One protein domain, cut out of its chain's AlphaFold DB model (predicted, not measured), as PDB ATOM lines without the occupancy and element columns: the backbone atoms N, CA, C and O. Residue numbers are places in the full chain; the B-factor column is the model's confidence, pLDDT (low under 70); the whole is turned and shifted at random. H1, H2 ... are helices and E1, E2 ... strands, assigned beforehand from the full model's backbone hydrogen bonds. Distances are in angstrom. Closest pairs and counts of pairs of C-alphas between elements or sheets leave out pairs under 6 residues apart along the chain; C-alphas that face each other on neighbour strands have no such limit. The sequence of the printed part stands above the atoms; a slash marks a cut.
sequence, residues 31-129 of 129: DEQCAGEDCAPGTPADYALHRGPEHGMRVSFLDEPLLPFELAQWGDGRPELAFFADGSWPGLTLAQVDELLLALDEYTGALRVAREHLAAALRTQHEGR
ATOM      1  N   ASP A  31      18.158  41.568 -13.519       85.62
ATOM      2  CA  ASP A  31      17.223  41.516 -14.661       85.62
ATOM      3  C   ASP A  31      16.087  42.551 -14.521       85.62
ATOM      4  O   ASP A  31      14.906  42.248 -14.668       85.62
ATOM      5  N   GLU A  32      16.466  43.779 -14.146       83.12
ATOM      6  CA  GLU A  32      15.558  44.915 -13.929       83.12
ATOM      7  C   GLU A  32      14.564  44.736 -12.766       83.12
ATOM      8  O   GLU A  32      13.647  45.537 -12.605       83.12
ATOM      9  N   GLN A  33      14.759  43.728 -11.908       81.75
ATOM     10  CA  GLN A  33      13.900  43.472 -10.744       81.75
ATOM     11  C   GLN A  33      14.309  44.246  -9.479       81.75
ATOM     12  O   GLN A  33      13.697  44.043  -8.435       81.75
ATOM     13  N   CYS A  34      15.331  45.108  -9.520       82.69
ATOM     14  CA  CYS A  34      15.794  45.831  -8.328       82.69
ATOM     15  C   CYS A  34      14.682  46.721  -7.736       82.69
ATOM     16  O   CYS A  34      14.138  47.588  -8.424       82.69
ATOM     17  N   ALA A  35      14.387  46.540  -6.452       71.25
ATOM     18  CA  ALA A  35      13.433  47.308  -5.669       71.25
ATOM     19  C   ALA A  35      14.147  48.013  -4.499       71.25
ATOM     20  O   ALA A  35      14.929  47.395  -3.781       71.25
ATOM     21  N   GLY A  36      13.847  49.298  -4.273       64.31
ATOM     22  CA  GLY A  36      14.242  50.024  -3.054       64.31
ATOM     23  C   GLY A  36      15.344  51.084  -3.204       64.31
ATOM     24  O   GLY A  36      15.776  51.427  -4.304       64.31
ATOM     25  N   GLU A  37      15.762  51.637  -2.058       60.34
ATOM     26  CA  GLU A  37      16.728  52.749  -1.944       60.34
ATOM     27  C   GLU A  37      18.142  52.368  -2.412       60.34
ATOM     28  O   GLU A  37      18.880  53.213  -2.918       60.34
ATOM     29  N   ASP A  38      18.496  51.085  -2.338       65.50
ATOM     30  CA  ASP A  38      19.800  50.565  -2.760       65.50
ATOM     31  C   ASP A  38      20.005  50.577  -4.292       65.50
ATOM     32  O   ASP A  38      21.100  50.305  -4.787       65.50
ATOM     33  N   CYS A  39      18.969  50.941  -5.059       63.62
ATOM     34  CA  CYS A  39      19.028  51.154  -6.507       63.62
ATOM     35  C   CYS A  39      19.148  52.659  -6.876       63.62
ATOM     36  O   CYS A  39      19.081  53.012  -8.057       63.62
ATOM     37  N   ALA A  40      19.300  53.563  -5.893       63.94
ATOM     38  CA  ALA A  40      19.344  55.008  -6.118       63.94
ATOM     39  C   ALA A  40      20.663  55.489  -6.771       63.94
ATOM     40  O   ALA A  40      21.748  54.973  -6.480       63.94
ATOM     41  N   PRO A  41      20.613  56.524  -7.633       59.72
ATOM     42  CA  PRO A  41      21.807  57.095  -8.248       59.72
ATOM     43  C   PRO A  41      22.736  57.712  -7.194       59.72
ATOM     44  O   PRO A  41      22.324  58.564  -6.411       59.72
ATOM     45  N   GLY A  42      24.015  57.327  -7.224       64.50
ATOM     46  CA  GLY A  42      25.060  57.876  -6.351       64.50
ATOM     47  C   GLY A  42      25.531  56.936  -5.240       64.50
ATOM     48  O   GLY A  42      26.568  57.213  -4.635       64.50
ATOM     49  N   THR A  43      24.847  55.810  -5.015       65.38
ATOM     50  CA  THR A  43      25.374  54.726  -4.177       65.38
ATOM     51  C   THR A  43      26.613  54.137  -4.856       65.38
ATOM     52  O   THR A  43      26.531  53.741  -6.023       65.38
ATOM     53  N   PRO A  44      27.783  54.101  -4.190       66.62
ATOM     54  CA  PRO A  44      28.969  53.491  -4.775       66.62
ATOM     55  C   PRO A  44      28.693  52.022  -5.114       66.62
ATOM     56  O   PRO A  44      28.183  51.290  -4.267       66.62
ATOM     57  N   ALA A  45      29.041  51.599  -6.334       66.75
ATOM     58  CA  ALA A  45      28.687  50.278  -6.859       66.75
ATOM     59  C   ALA A  45      29.114  49.140  -5.919       66.75
ATOM     60  O   ALA A  45      28.322  48.259  -5.627       66.75
ATOM     61  N   ASP A  46      30.318  49.218  -5.356       64.81
ATOM     62  CA  ASP A  46      30.901  48.187  -4.488       64.81
ATOM     63  C   ASP A  46      30.143  47.986  -3.156       64.81
ATOM     64  O   ASP A  46      30.364  46.998  -2.459       64.81
ATOM     65  N   TYR A  47      29.269  48.930  -2.787       69.19
ATOM     66  CA  TYR A  47      28.504  48.932  -1.536       69.19
ATOM     67  C   TYR A  47      26.991  48.829  -1.758       69.19
ATOM     68  O   TYR A  47      26.247  48.742  -0.782       69.19
ATOM     69  N   ALA A  48      26.526  48.851  -3.010       80.62
ATOM     70  CA  ALA A  48      25.109  48.734  -3.325       80.62
ATOM     71  C   ALA A  48      24.630  47.295  -3.095       80.62
ATOM     72  O   ALA A  48      25.259  46.343  -3.560       80.62
ATOM     73  N   LEU A  49      23.513  47.124  -2.389       86.12
ATOM     74  CA  LEU A  49      22.839  45.837  -2.257       86.12
ATOM     75  C   LEU A  49      21.557  45.852  -3.080       86.12
ATOM     76  O   LEU A  49      20.526  46.336  -2.641       86.12
ATOM     77  N   HIS A  50      21.595  45.278  -4.271       86.81
ATOM     78  CA  HIS A  50      20.397  45.142  -5.084       86.81
ATOM     79  C   HIS A  50      19.520  44.032  -4.510       86.81
ATOM     80  O   HIS A  50      20.004  42.911  -4.332       86.81
ATOM     81  N   ARG A  51      18.245  44.328  -4.246       89.12
ATOM     82  CA  ARG A  51      17.236  43.356  -3.806       89.12
ATOM     83  C   ARG A  51      16.072  43.341  -4.780       89.12
ATOM     84  O   ARG A  51      15.657  44.391  -5.259       89.12
ATOM     85  N   GLY A  52      15.579  42.157  -5.101       89.56
ATOM     86  CA  GLY A  52      14.341  41.961  -5.841       89.56
ATOM     87  C   GLY A  52      13.113  42.073  -4.934       89.56
ATOM     88  O   GLY A  52      13.242  42.361  -3.745       89.56
ATOM     89  N   PRO A  53      11.912  41.806  -5.466       89.62
ATOM     90  CA  PRO A  53      10.722  41.649  -4.646       89.62
ATOM     91  C   PRO A  53      10.890  40.513  -3.626       89.62
ATOM     92  O   PRO A  53      11.361  39.425  -3.969       89.62
ATOM     93  N   GLU A  54      10.451  40.751  -2.390       92.00
ATOM     94  CA  GLU A  54      10.362  39.700  -1.377       92.00
ATOM     95  C   GLU A  54       9.158  38.789  -1.662       92.00
ATOM     96  O   GLU A  54       8.030  39.238  -1.899       92.00
ATOM     97  N   HIS A  55       9.401  37.485  -1.601       93.50
ATOM     98  CA  HIS A  55       8.396  36.437  -1.694       93.50
ATOM     99  C   HIS A  55       8.386  35.611  -0.410       93.50
ATOM    100  O   HIS A  55       9.400  35.493   0.261       93.50
ATOM    101  N   GLY A  56       7.262  34.977  -0.087       93.62
ATOM    102  CA  GLY A  56       7.156  34.088   1.067       93.62
ATOM    103  C   GLY A  56       5.818  33.361   1.082       93.62
ATOM    104  O   GLY A  56       4.866  33.796   0.430       93.62
ATOM    105  N   MET A  57       5.737  32.244   1.802       93.94
ATOM    106  CA  MET A  57       4.474  31.527   1.981       93.94
ATOM    107  C   MET A  57       3.575  32.330   2.919       93.94
ATOM    108  O   MET A  57       3.894  32.500   4.096       93.94
ATOM    109  N   ARG A  58       2.443  32.814   2.402       92.69
ATOM    110  CA  ARG A  58       1.444  33.537   3.192       92.69
ATOM    111  C   ARG A  58       0.357  32.576   3.648       92.69
ATOM    112  O   ARG A  58      -0.250  31.893   2.832       92.69
ATOM    113  N   VAL A  59       0.123  32.551   4.952       92.88
ATOM    114  CA  VAL A  59      -0.897  31.729   5.604       92.88
ATOM    115  C   VAL A  59      -1.643  32.579   6.627       92.88
ATOM    116  O   VAL A  59      -1.103  33.544   7.153       92.88
ATOM    117  N   SER A  60      -2.886  32.228   6.921       93.81
ATOM    118  CA  SER A  60      -3.786  32.985   7.797       93.81
ATOM    119  C   SER A  60      -3.438  32.891   9.283       93.81
ATOM    120  O   SER A  60      -3.912  33.697  10.081       93.81
ATOM    121  N   PHE A  61      -2.645  31.891   9.668       90.62
ATOM    122  CA  PHE A  61      -2.318  31.588  11.061       90.62
ATOM    123  C   PHE A  61      -0.956  32.128  11.518       90.62
ATOM    124  O   PHE A  61      -0.529  31.813  12.628       90.62
ATOM    125  N   LEU A  62      -0.282  32.922  10.683       89.31
ATOM    126  CA  LEU A  62       0.941  33.647  11.019       89.31
ATOM    127  C   LEU A  62       0.856  35.068  10.468       89.31
ATOM    128  O   LEU A  62       0.319  35.281   9.385       89.31
ATOM    129  N   ASP A  63       1.404  36.021  11.217       88.56
ATOM    130  CA  ASP A  63       1.429  37.425  10.796       88.56
ATOM    131  C   ASP A  63       2.504  37.674   9.725       88.56
ATOM    132  O   ASP A  63       2.302  38.476   8.813       88.56
ATOM    133  N   GLU A  64       3.619  36.941   9.805       88.81
ATOM    134  CA  GLU A  64       4.759  37.064   8.897       88.81
ATOM    135  C   GLU A  64       4.841  35.888   7.906       88.81
ATOM    136  O   GLU A  64       4.446  34.763   8.246       88.81
ATOM    137  N   PRO A  65       5.363  36.105   6.682       90.00
ATOM    138  CA  PRO A  65       5.546  35.038   5.705       90.00
ATOM    139  C   PRO A  65       6.501  33.945   6.200       90.00
ATOM    140  O   PRO A  65       7.533  34.219   6.808       90.00
ATOM    141  N   LEU A  66       6.200  32.691   5.862       90.44
ATOM    142  CA  LEU A  66       7.101  31.565   6.097       90.44
ATOM    143  C   LEU A  66       8.101  31.407   4.949       90.44
ATOM    144  O   LEU A  66       7.731  31.503   3.776       90.44
ATOM    145  N   LEU A  67       9.346  31.074   5.305       91.56
ATOM    146  CA  LEU A  67      10.467  30.877   4.378       91.56
ATOM    147  C   LEU A  67      10.602  32.005   3.338       91.56
ATOM    148  O   LEU A  67      10.617  31.708   2.142       91.56
ATOM    149  N   PRO A  68      10.648  33.288   3.737       94.25
ATOM    150  CA  PRO A  68      10.786  34.346   2.759       94.25
ATOM    151  C   PRO A  68      12.086  34.217   1.961       94.25
ATOM    152  O   PRO A  68      13.103  33.711   2.447       94.25
ATOM    153  N   PHE A  69      12.052  34.676   0.717       95.19
ATOM    154  CA  PHE A  69      13.220  34.759  -0.140       95.19
ATOM    155  C   PHE A  69      13.140  35.960  -1.071       95.19
ATOM    156  O   PHE A  69      12.062  36.436  -1.421       95.19
ATOM    157  N   GLU A  70      14.302  36.388  -1.541       94.19
ATOM    158  CA  GLU A  70      14.433  37.416  -2.566       94.19
ATOM    159  C   GLU A  70      15.653  37.129  -3.445       94.19
ATOM    160  O   GLU A  70      16.553  36.364  -3.084       94.19
ATOM    161  N   LEU A  71      15.687  37.744  -4.623       93.69
ATOM    162  CA  LEU A  71      16.890  37.796  -5.444       93.69
ATOM    163  C   LEU A  71      17.777  38.933  -4.924       93.69
ATOM    164  O   LEU A  71      17.291  40.046  -4.763       93.69
ATOM    165  N   ALA A  72      19.057  38.678  -4.676       92.25
ATOM    166  CA  ALA A  72      19.978  39.669  -4.132       92.25
ATOM    167  C   ALA A  72      21.309  39.696  -4.891       92.25
ATOM    168  O   ALA A  72      21.757  38.680  -5.424       92.25
ATOM    169  N   GLN A  73      21.952  40.863  -4.936       90.00
ATOM    170  CA  GLN A  73      23.282  41.043  -5.515       90.00
ATOM    171  C   GLN A  73      24.032  42.173  -4.805       90.00
ATOM    172  O   GLN A  73      23.563  43.307  -4.755       90.00
ATOM    173  N   TRP A  74      25.233  41.873  -4.312       87.12
ATOM    174  CA  TRP A  74      26.157  42.870  -3.769       87.12
ATOM    175  C   TRP A  74      27.023  43.453  -4.886       87.12
ATOM    176  O   TRP A  74      27.838  42.734  -5.464       87.12
ATOM    177  N   GLY A  75      26.849  44.737  -5.185       82.75
ATOM    178  CA  GLY A  75      27.557  45.460  -6.237       82.75
ATOM    179  C   GLY A  75      27.523  44.750  -7.586       82.75
ATOM    180  O   GLY A  75      26.465  44.346  -8.059       82.75
ATOM    181  N   ASP A  76      28.685  44.548  -8.208       80.00
ATOM    182  CA  ASP A  76      28.843  43.766  -9.445       80.00
ATOM    183  C   ASP A  76      29.048  42.257  -9.193       80.00
ATOM    184  O   ASP A  76      29.379  41.493 -10.106       80.00
ATOM    185  N   GLY A  77      28.853  41.820  -7.947       86.25
ATOM    186  CA  GLY A  77      28.955  40.435  -7.524       86.25
ATOM    187  C   GLY A  77      27.935  39.528  -8.204       86.25
ATOM    188  O   GLY A  77      27.052  39.953  -8.946       86.25
ATOM    189  N   ARG A  78      28.051  38.223  -7.958       90.81
ATOM    190  CA  ARG A  78      27.134  37.250  -8.555       90.81
ATOM    191  C   ARG A  78      25.757  37.341  -7.872       90.81
ATOM    192  O   ARG A  78      25.728  37.257  -6.647       90.81
ATOM    193  N   PRO A  79      24.643  37.465  -8.616       92.50
ATOM    194  CA  PRO A  79      23.311  37.432  -8.034       92.50
ATOM    195  C   PRO A  79      23.003  36.043  -7.470       92.50
ATOM    196  O   PRO A  79      23.450  35.021  -8.007       92.50
ATOM    197  N   GLU A  80      22.213  36.008  -6.404       95.06
ATOM    198  CA  GLU A  80      21.826  34.797  -5.685       95.06
ATOM    199  C   GLU A  80      20.405  34.896  -5.125       95.06
ATOM    200  O   GLU A  80      19.878  35.988  -4.937       95.06
ATOM    201  N   LEU A  81      19.772  33.751  -4.855       95.81
ATOM    202  CA  LEU A  81      18.538  33.721  -4.070       95.81
ATOM    203  C   LEU A  81      18.909  33.658  -2.590       95.81
ATOM    204  O   LEU A  81      19.500  32.670  -2.144       95.81
ATOM    205  N   ALA A  82      18.549  34.695  -1.844       93.81
ATOM    206  CA  ALA A  82      18.688  34.737  -0.400       93.81
ATOM    207  C   ALA A  82      17.406  34.189   0.231       93.81
ATOM    208  O   ALA A  82      16.324  34.703  -0.033       93.81
ATOM    209  N   PHE A  83      17.531  33.141   1.046       93.44
ATOM    210  CA  PHE A  83      16.427  32.590   1.831       93.44
ATOM    211  C   PHE A  83      16.597  32.991   3.287       93.44
ATOM    212  O   PHE A  83      17.690  32.874   3.847       93.44
ATOM    213  N   PHE A  84      15.498  33.381   3.913       87.75
ATOM    214  CA  PHE A  84      15.446  33.717   5.321       87.75
ATOM    215  C   PHE A  84      14.519  32.721   6.005       87.75
ATOM    216  O   PHE A  84      13.404  32.451   5.565       87.75
ATOM    217  N   ALA A  85      15.017  32.107   7.067       79.44
ATOM    218  CA  ALA A  85      14.232  31.215   7.894       79.44
ATOM    219  C   ALA A  85      14.686  31.418   9.331       79.44
ATOM    220  O   ALA A  85      15.834  31.129   9.673       79.44
ATOM    221  N   ASP A  86      13.790  31.926  10.160       74.00
ATOM    222  CA  ASP A  86      14.001  32.069  11.586       74.00
ATOM    223  C   ASP A  86      12.897  31.359  12.378       74.00
ATOM    224  O   ASP A  86      11.836  30.985  11.875       74.00
ATOM    225  N   GLY A  87      13.199  31.101  13.648       71.75
ATOM    226  CA  GLY A  87      12.223  30.598  14.605       71.75
ATOM    227  C   GLY A  87      11.882  29.107  14.516       71.75
ATOM    228  O   GLY A  87      12.521  28.290  13.850       71.75
ATOM    229  N   SER A  88      10.876  28.747  15.308       78.06
ATOM    230  CA  SER A  88      10.336  27.396  15.440       78.06
ATOM    231  C   SER A  88       8.932  27.335  14.860       78.06
ATOM    232  O   SER A  88       8.131  28.239  15.093       78.06
ATOM    233  N   TRP A  89       8.603  26.238  14.187       81.38
ATOM    234  CA  TRP A  89       7.277  26.050  13.610       81.38
ATOM    235  C   TRP A  89       6.253  25.688  14.691       81.38
ATOM    236  O   TRP A  89       6.527  24.801  15.510       81.38
ATOM    237  N   PRO A  90       5.075  26.334  14.713       83.12
ATOM    238  CA  PRO A  90       4.014  25.948  15.628       83.12
ATOM    239  C   PRO A  90       3.455  24.570  15.253       83.12
ATOM    240  O   PRO A  90       3.553  24.115  14.112       83.12
ATOM    241  N   GLY A  91       2.820  23.903  16.219       92.00
ATOM    242  CA  GLY A  91       1.991  22.740  15.915       92.00
ATOM    243  C   GLY A  91       0.786  23.159  15.071       92.00
ATOM    244  O   GLY A  91       0.122  24.140  15.400       92.00
ATOM    245  N   LEU A  92       0.508  22.415  14.000       95.00
ATOM    246  CA  LEU A  92      -0.554  22.732  13.045       95.00
ATOM    247  C   LEU A  92      -1.750  21.789  13.204       95.00
ATOM    248  O   LEU A  92      -1.600  20.587  13.433       95.00
ATOM    249  N   THR A  93      -2.952  22.337  13.050       97.25
ATOM    250  CA  THR A  93      -4.180  21.552  12.853       97.25
ATOM    251  C   THR A  93      -4.254  21.011  11.423       97.25
ATOM    252  O   THR A  93      -3.564  21.508  10.537       97.25
ATOM    253  N   LEU A  94      -5.131  20.033  11.159       98.12
ATOM    254  CA  LEU A  94      -5.312  19.498   9.800       98.12
ATOM    255  C   LEU A  94      -5.682  20.586   8.779       98.12
ATOM    256  O   LEU A  94      -5.082  20.642   7.717       98.12
ATOM    257  N   ALA A  95      -6.591  21.500   9.130       97.44
ATOM    258  CA  ALA A  95      -6.987  22.587   8.233       97.44
ATOM    259  C   ALA A  95      -5.821  23.540   7.906       97.44
ATOM    260  O   ALA A  95      -5.698  24.006   6.780       97.44
ATOM    261  N   GLN A  96      -4.940  23.798   8.876       97.25
ATOM    262  CA  GLN A  96      -3.745  24.623   8.665       97.25
ATOM    263  C   GLN A  96      -2.681  23.897   7.834       97.25
ATOM    264  O   GLN A  96      -1.932  24.542   7.110       97.25
ATOM    265  N   VAL A  97      -2.617  22.563   7.909       96.94
ATOM    266  CA  VAL A  97      -1.781  21.764   7.000       96.94
ATOM    267  C   VAL A  97      -2.302  21.868   5.566       96.94
ATOM    268  O   VAL A  97      -1.504  22.087   4.661       96.94
ATOM    269  N   ASP A  98      -3.616  21.772   5.353       97.88
ATOM    270  CA  ASP A  98      -4.208  21.921   4.017       97.88
ATOM    271  C   ASP A  98      -3.951  23.323   3.436       97.88
ATOM    272  O   ASP A  98      -3.573  23.460   2.274       97.88
ATOM    273  N   GLU A  99      -4.086  24.366   4.258       96.56
ATOM    274  CA  GLU A  99      -3.741  25.737   3.875       96.56
ATOM    275  C   GLU A  99      -2.253  25.889   3.530       96.56
ATOM    276  O   GLU A  99      -1.910  26.487   2.510       96.56
ATOM    277  N   LEU A 100      -1.363  25.307   4.340       95.62
ATOM    278  CA  LEU A 100       0.077  25.337   4.097       95.62
ATOM    279  C   LEU A 100       0.445  24.678   2.760       95.62
ATOM    280  O   LEU A 100       1.324  25.174   2.059       95.62
ATOM    281  N   LEU A 101      -0.219  23.579   2.391       96.62
ATOM    282  CA  LEU A 101       0.015  22.908   1.110       96.62
ATOM    283  C   LEU A 101      -0.369  23.796  -0.081       96.62
ATOM    284  O   LEU A 101       0.369  23.838  -1.062       96.62
ATOM    285  N   LEU A 102      -1.472  24.545   0.014       96.31
ATOM    286  CA  LEU A 102      -1.865  25.507  -1.021       96.31
ATOM    287  C   LEU A 102      -0.855  26.658  -1.131       96.31
ATOM    288  O   LEU A 102      -0.427  27.001  -2.232       96.31
ATOM    289  N   ALA A 103      -0.416  27.205   0.006       95.62
ATOM    290  CA  ALA A 103       0.604  28.251   0.032       95.62
ATOM    291  C   ALA A 103       1.944  27.770  -0.558       95.62
ATOM    292  O   ALA A 103       2.652  28.541  -1.209       95.62
ATOM    293  N   LEU A 104       2.291  26.491  -0.372       95.88
ATOM    294  CA  LEU A 104       3.509  25.892  -0.920       95.88
ATOM    295  C   LEU A 104       3.484  25.812  -2.454       95.88
ATOM    296  O   LEU A 104       4.524  26.012  -3.093       95.88
ATOM    297  N   ASP A 105       2.324  25.551  -3.056       96.38
ATOM    298  CA  ASP A 105       2.169  25.544  -4.515       96.38
ATOM    299  C   ASP A 105       2.405  26.944  -5.103       96.38
ATOM    300  O   ASP A 105       3.199  27.099  -6.039       96.38
ATOM    301  N   GLU A 106       1.792  27.975  -4.514       95.44
ATOM    302  CA  GLU A 106       1.998  29.373  -4.918       95.44
ATOM    303  C   GLU A 106       3.462  29.795  -4.753       95.44
ATOM    304  O   GLU A 106       4.076  30.342  -5.677       95.44
ATOM    305  N   TYR A 107       4.056  29.463  -3.607       95.69
ATOM    306  CA  TYR A 107       5.458  29.732  -3.307       95.69
ATOM    307  C   TYR A 107       6.410  29.049  -4.293       95.69
ATOM    308  O   TYR A 107       7.369  29.657  -4.769       95.69
ATOM    309  N   THR A 108       6.128  27.801  -4.673       96.38
ATOM    310  CA  THR A 108       6.919  27.080  -5.679       96.38
ATOM    311  C   THR A 108       6.797  27.740  -7.054       96.38
ATOM    312  O   THR A 108       7.770  27.773  -7.812       96.38
ATOM    313  N   GLY A 109       5.625  28.289  -7.384       97.12
ATOM    314  CA  GLY A 109       5.424  29.122  -8.568       97.12
ATOM    315  C   GLY A 109       6.324  30.359  -8.561       97.12
ATOM    316  O   GLY A 109       7.070  30.575  -9.519       97.12
ATOM    317  N   ALA A 110       6.326  31.112  -7.459       95.25
ATOM    318  CA  ALA A 110       7.190  32.280  -7.289       95.25
ATOM    319  C   ALA A 110       8.680  31.913  -7.395       95.25
ATOM    320  O   ALA A 110       9.433  32.569  -8.113       95.25
ATOM    321  N   LEU A 111       9.101  30.808  -6.771       96.50
ATOM    322  CA  LEU A 111      10.487  30.345  -6.824       96.50
ATOM    323  C   LEU A 111      10.928  29.973  -8.248       96.50
ATOM    324  O   LEU A 111      12.068  30.231  -8.636       96.50
ATOM    325  N   ARG A 112      10.034  29.392  -9.061       97.81
ATOM    326  CA  ARG A 112      10.317  29.117 -10.479       97.81
ATOM    327  C   ARG A 112      10.521  30.406 -11.269       97.81
ATOM    328  O   ARG A 112      11.451  30.465 -12.063       97.81
ATOM    329  N   VAL A 113       9.696  31.425 -11.041       95.62
ATOM    330  CA  VAL A 113       9.843  32.733 -11.699       95.62
ATOM    331  C   VAL A 113      11.154  33.402 -11.281       95.62
ATOM    332  O   VAL A 113      11.944  33.794 -12.137       95.62
ATOM    333  N   ALA A 114      11.452  33.436  -9.982       94.88
ATOM    334  CA  ALA A 114      12.694  34.006  -9.466       94.88
ATOM    335  C   ALA A 114      13.943  33.271  -9.983       94.88
ATOM    336  O   ALA A 114      14.959  33.897 -10.280       94.88
ATOM    337  N   ARG A 115      13.864  31.947 -10.174       96.88
ATOM    338  CA  ARG A 115      14.917  31.166 -10.840       96.88
ATOM    339  C   ARG A 115      15.168  31.650 -12.271       96.88
ATOM    340  O   ARG A 115      16.328  31.722 -12.676       96.88
ATOM    341  N   GLU A 116      14.123  31.936 -13.044       96.50
ATOM    342  CA  GLU A 116      14.291  32.430 -14.417       96.50
ATOM    343  C   GLU A 116      14.942  33.818 -14.442       96.50
ATOM    344  O   GLU A 116      15.868  34.024 -15.229       96.50
ATOM    345  N   HIS A 117      14.558  34.716 -13.528       93.88
ATOM    346  CA  HIS A 117      15.212  36.020 -13.375       93.88
ATOM    347  C   HIS A 117      16.671  35.894 -12.935       93.88
ATOM    348  O   HIS A 117      17.545  36.521 -13.528       93.88
ATOM    349  N   LEU A 118      16.982  35.016 -11.974       95.06
ATOM    350  CA  LEU A 118      18.368  34.718 -11.604       95.06
ATOM    351  C   LEU A 118      19.168  34.228 -12.821       95.06
ATOM    352  O   LEU A 118      20.291  34.672 -13.059       95.06
ATOM    353  N   ALA A 119      18.597  33.319 -13.614       95.31
ATOM    354  CA  ALA A 119      19.251  32.812 -14.813       95.31
ATOM    355  C   ALA A 119      19.457  33.904 -15.876       95.31
ATOM    356  O   ALA A 119      20.475  33.879 -16.566       95.31
ATOM    357  N   ALA A 120      18.516  34.841 -16.024       92.12
ATOM    358  CA  ALA A 120      18.640  35.993 -16.916       92.12
ATOM    359  C   ALA A 120      19.725  36.966 -16.444       92.12
ATOM    360  O   ALA A 120      20.649  37.243 -17.207       92.12
ATOM    361  N   ALA A 121      19.698  37.363 -15.172       89.94
ATOM    362  CA  ALA A 121      20.699  38.241 -14.573       89.94
ATOM    363  C   ALA A 121      22.125  37.683 -14.737       89.94
ATOM    364  O   ALA A 121      23.041  38.404 -15.133       89.94
ATOM    365  N   LEU A 122      22.309  36.374 -14.523       91.56
ATOM    366  CA  LEU A 122      23.597  35.702 -14.732       91.56
ATOM    367  C   LEU A 122      24.071  35.737 -16.195       91.56
ATOM    368  O   LEU A 122      25.275  35.818 -16.434       91.56
ATOM    369  N   ARG A 123      23.161  35.667 -17.179       91.12
ATOM    370  CA  ARG A 123      23.522  35.784 -18.604       91.12
ATOM    371  C   ARG A 123      23.977  37.202 -18.938       91.12
ATOM    372  O   ARG A 123      25.050  37.359 -19.510       91.12
ATOM    373  N   THR A 124      23.224  38.211 -18.510       83.88
ATOM    374  CA  THR A 124      23.554  39.624 -18.746       83.88
ATOM    375  C   THR A 124      24.919  39.992 -18.160       83.88
ATOM    376  O   THR A 124      25.714  40.673 -18.803       83.88
ATOM    377  N   GLN A 125      25.256  39.469 -16.975       78.44
ATOM    378  CA  GLN A 125      26.579  39.663 -16.372       78.44
ATOM    379  C   GLN A 125      27.729  39.042 -17.172       78.44
ATOM    380  O   GLN A 125      28.842  39.561 -17.145       78.44
ATOM    381  N   HIS A 126      27.488  37.923 -17.857       69.38
ATOM    382  CA  HIS A 126      28.500  37.292 -18.703       69.38
ATOM    383  C   HIS A 126      28.715  38.049 -20.020       69.38
ATOM    384  O   HIS A 126      29.805  37.983 -20.572       69.38
ATOM    385  N   GLU A 127      27.699  38.747 -20.527       67.06
ATOM    386  CA  GLU A 127      27.776  39.514 -21.778       67.06
ATOM    387  C   GLU A 127      28.408  40.905 -21.590       67.06
ATOM    388  O   GLU A 127      28.944  41.471 -22.540       67.06
ATOM    389  N   GLY A 128      28.370  41.450 -20.369       57.88
ATOM    390  CA  GLY A 128      28.971  42.741 -20.013       57.88
ATOM    391  C   GLY A 128      30.447  42.700 -19.586       57.88
ATOM    392  O   GLY A 128      30.975  43.744 -19.200       57.88
ATOM    393  N   ARG A 129      31.104  41.533 -19.619       51.62
ATOM    394  CA  ARG A 129      32.499  41.314 -19.187       51.62
ATOM    395  C   ARG A 129      33.401  40.914 -20.349       51.62
ATOM    396  O   ARG A 129      34.570  41.360 -20.339       51.62
TER     397      ARG A 129
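What this domain is: This is residues 31 to 129 of the 129 residues of an uncharacterized protein of Streptomyces mexicanus (UniProt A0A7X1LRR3). One long helix, H1, runs along a narrow, branched antiparallel sheet in which E1, E2 and E4 pair with the long strand E3. The printed part has 99 residues, with four named strands, E1 to E4, then H1; the class is mixed. The whole is a loose rod of 52 by 23 by 18 A, radius of gyration of the C-alphas 16.3 A.

Where its parts are: Residues 31 to 48 have no named element. E1 is residues 49 to 51, from C-alpha 49 at (22.839, 45.837, -2.257); E2 55 to 57; E3 66 to 74, 24.3 A; E4 80 to 83; H1 94 to 127, 49.9 A, ending at C-alpha 127 (27.776, 39.514, -21.778).

How they stand to each other: E3 bends by 52 degrees at residue 71. E1 (N 50 to O 73, 2.8 A) and E2 (N 55 to O 69, 2.9 A) lie on one side of it, E4 (N 70 to O 82, 3.0 A) on the other, within hydrogen-bond range. E2, E3 and E4 form a meander, each strand the antiparallel neighbour of the one before, in two hairpins. H1 is on the sheet, over E2 and E3, at a height of 8.3 A, along the strands; its closest C-alphas to E2 are Ala 103 and Met 57, 5.4 A. In H1 every O i to N i+4 pair is within hydrogen-bond range.

The domain as a whole: The C-alphas farthest apart, Thr 93 and Arg 129, are 52.6 A apart. The printed part has no cut, and no link between named elements is long. pLDDT is under 70 at residues 36 to 47 and 126 to 129.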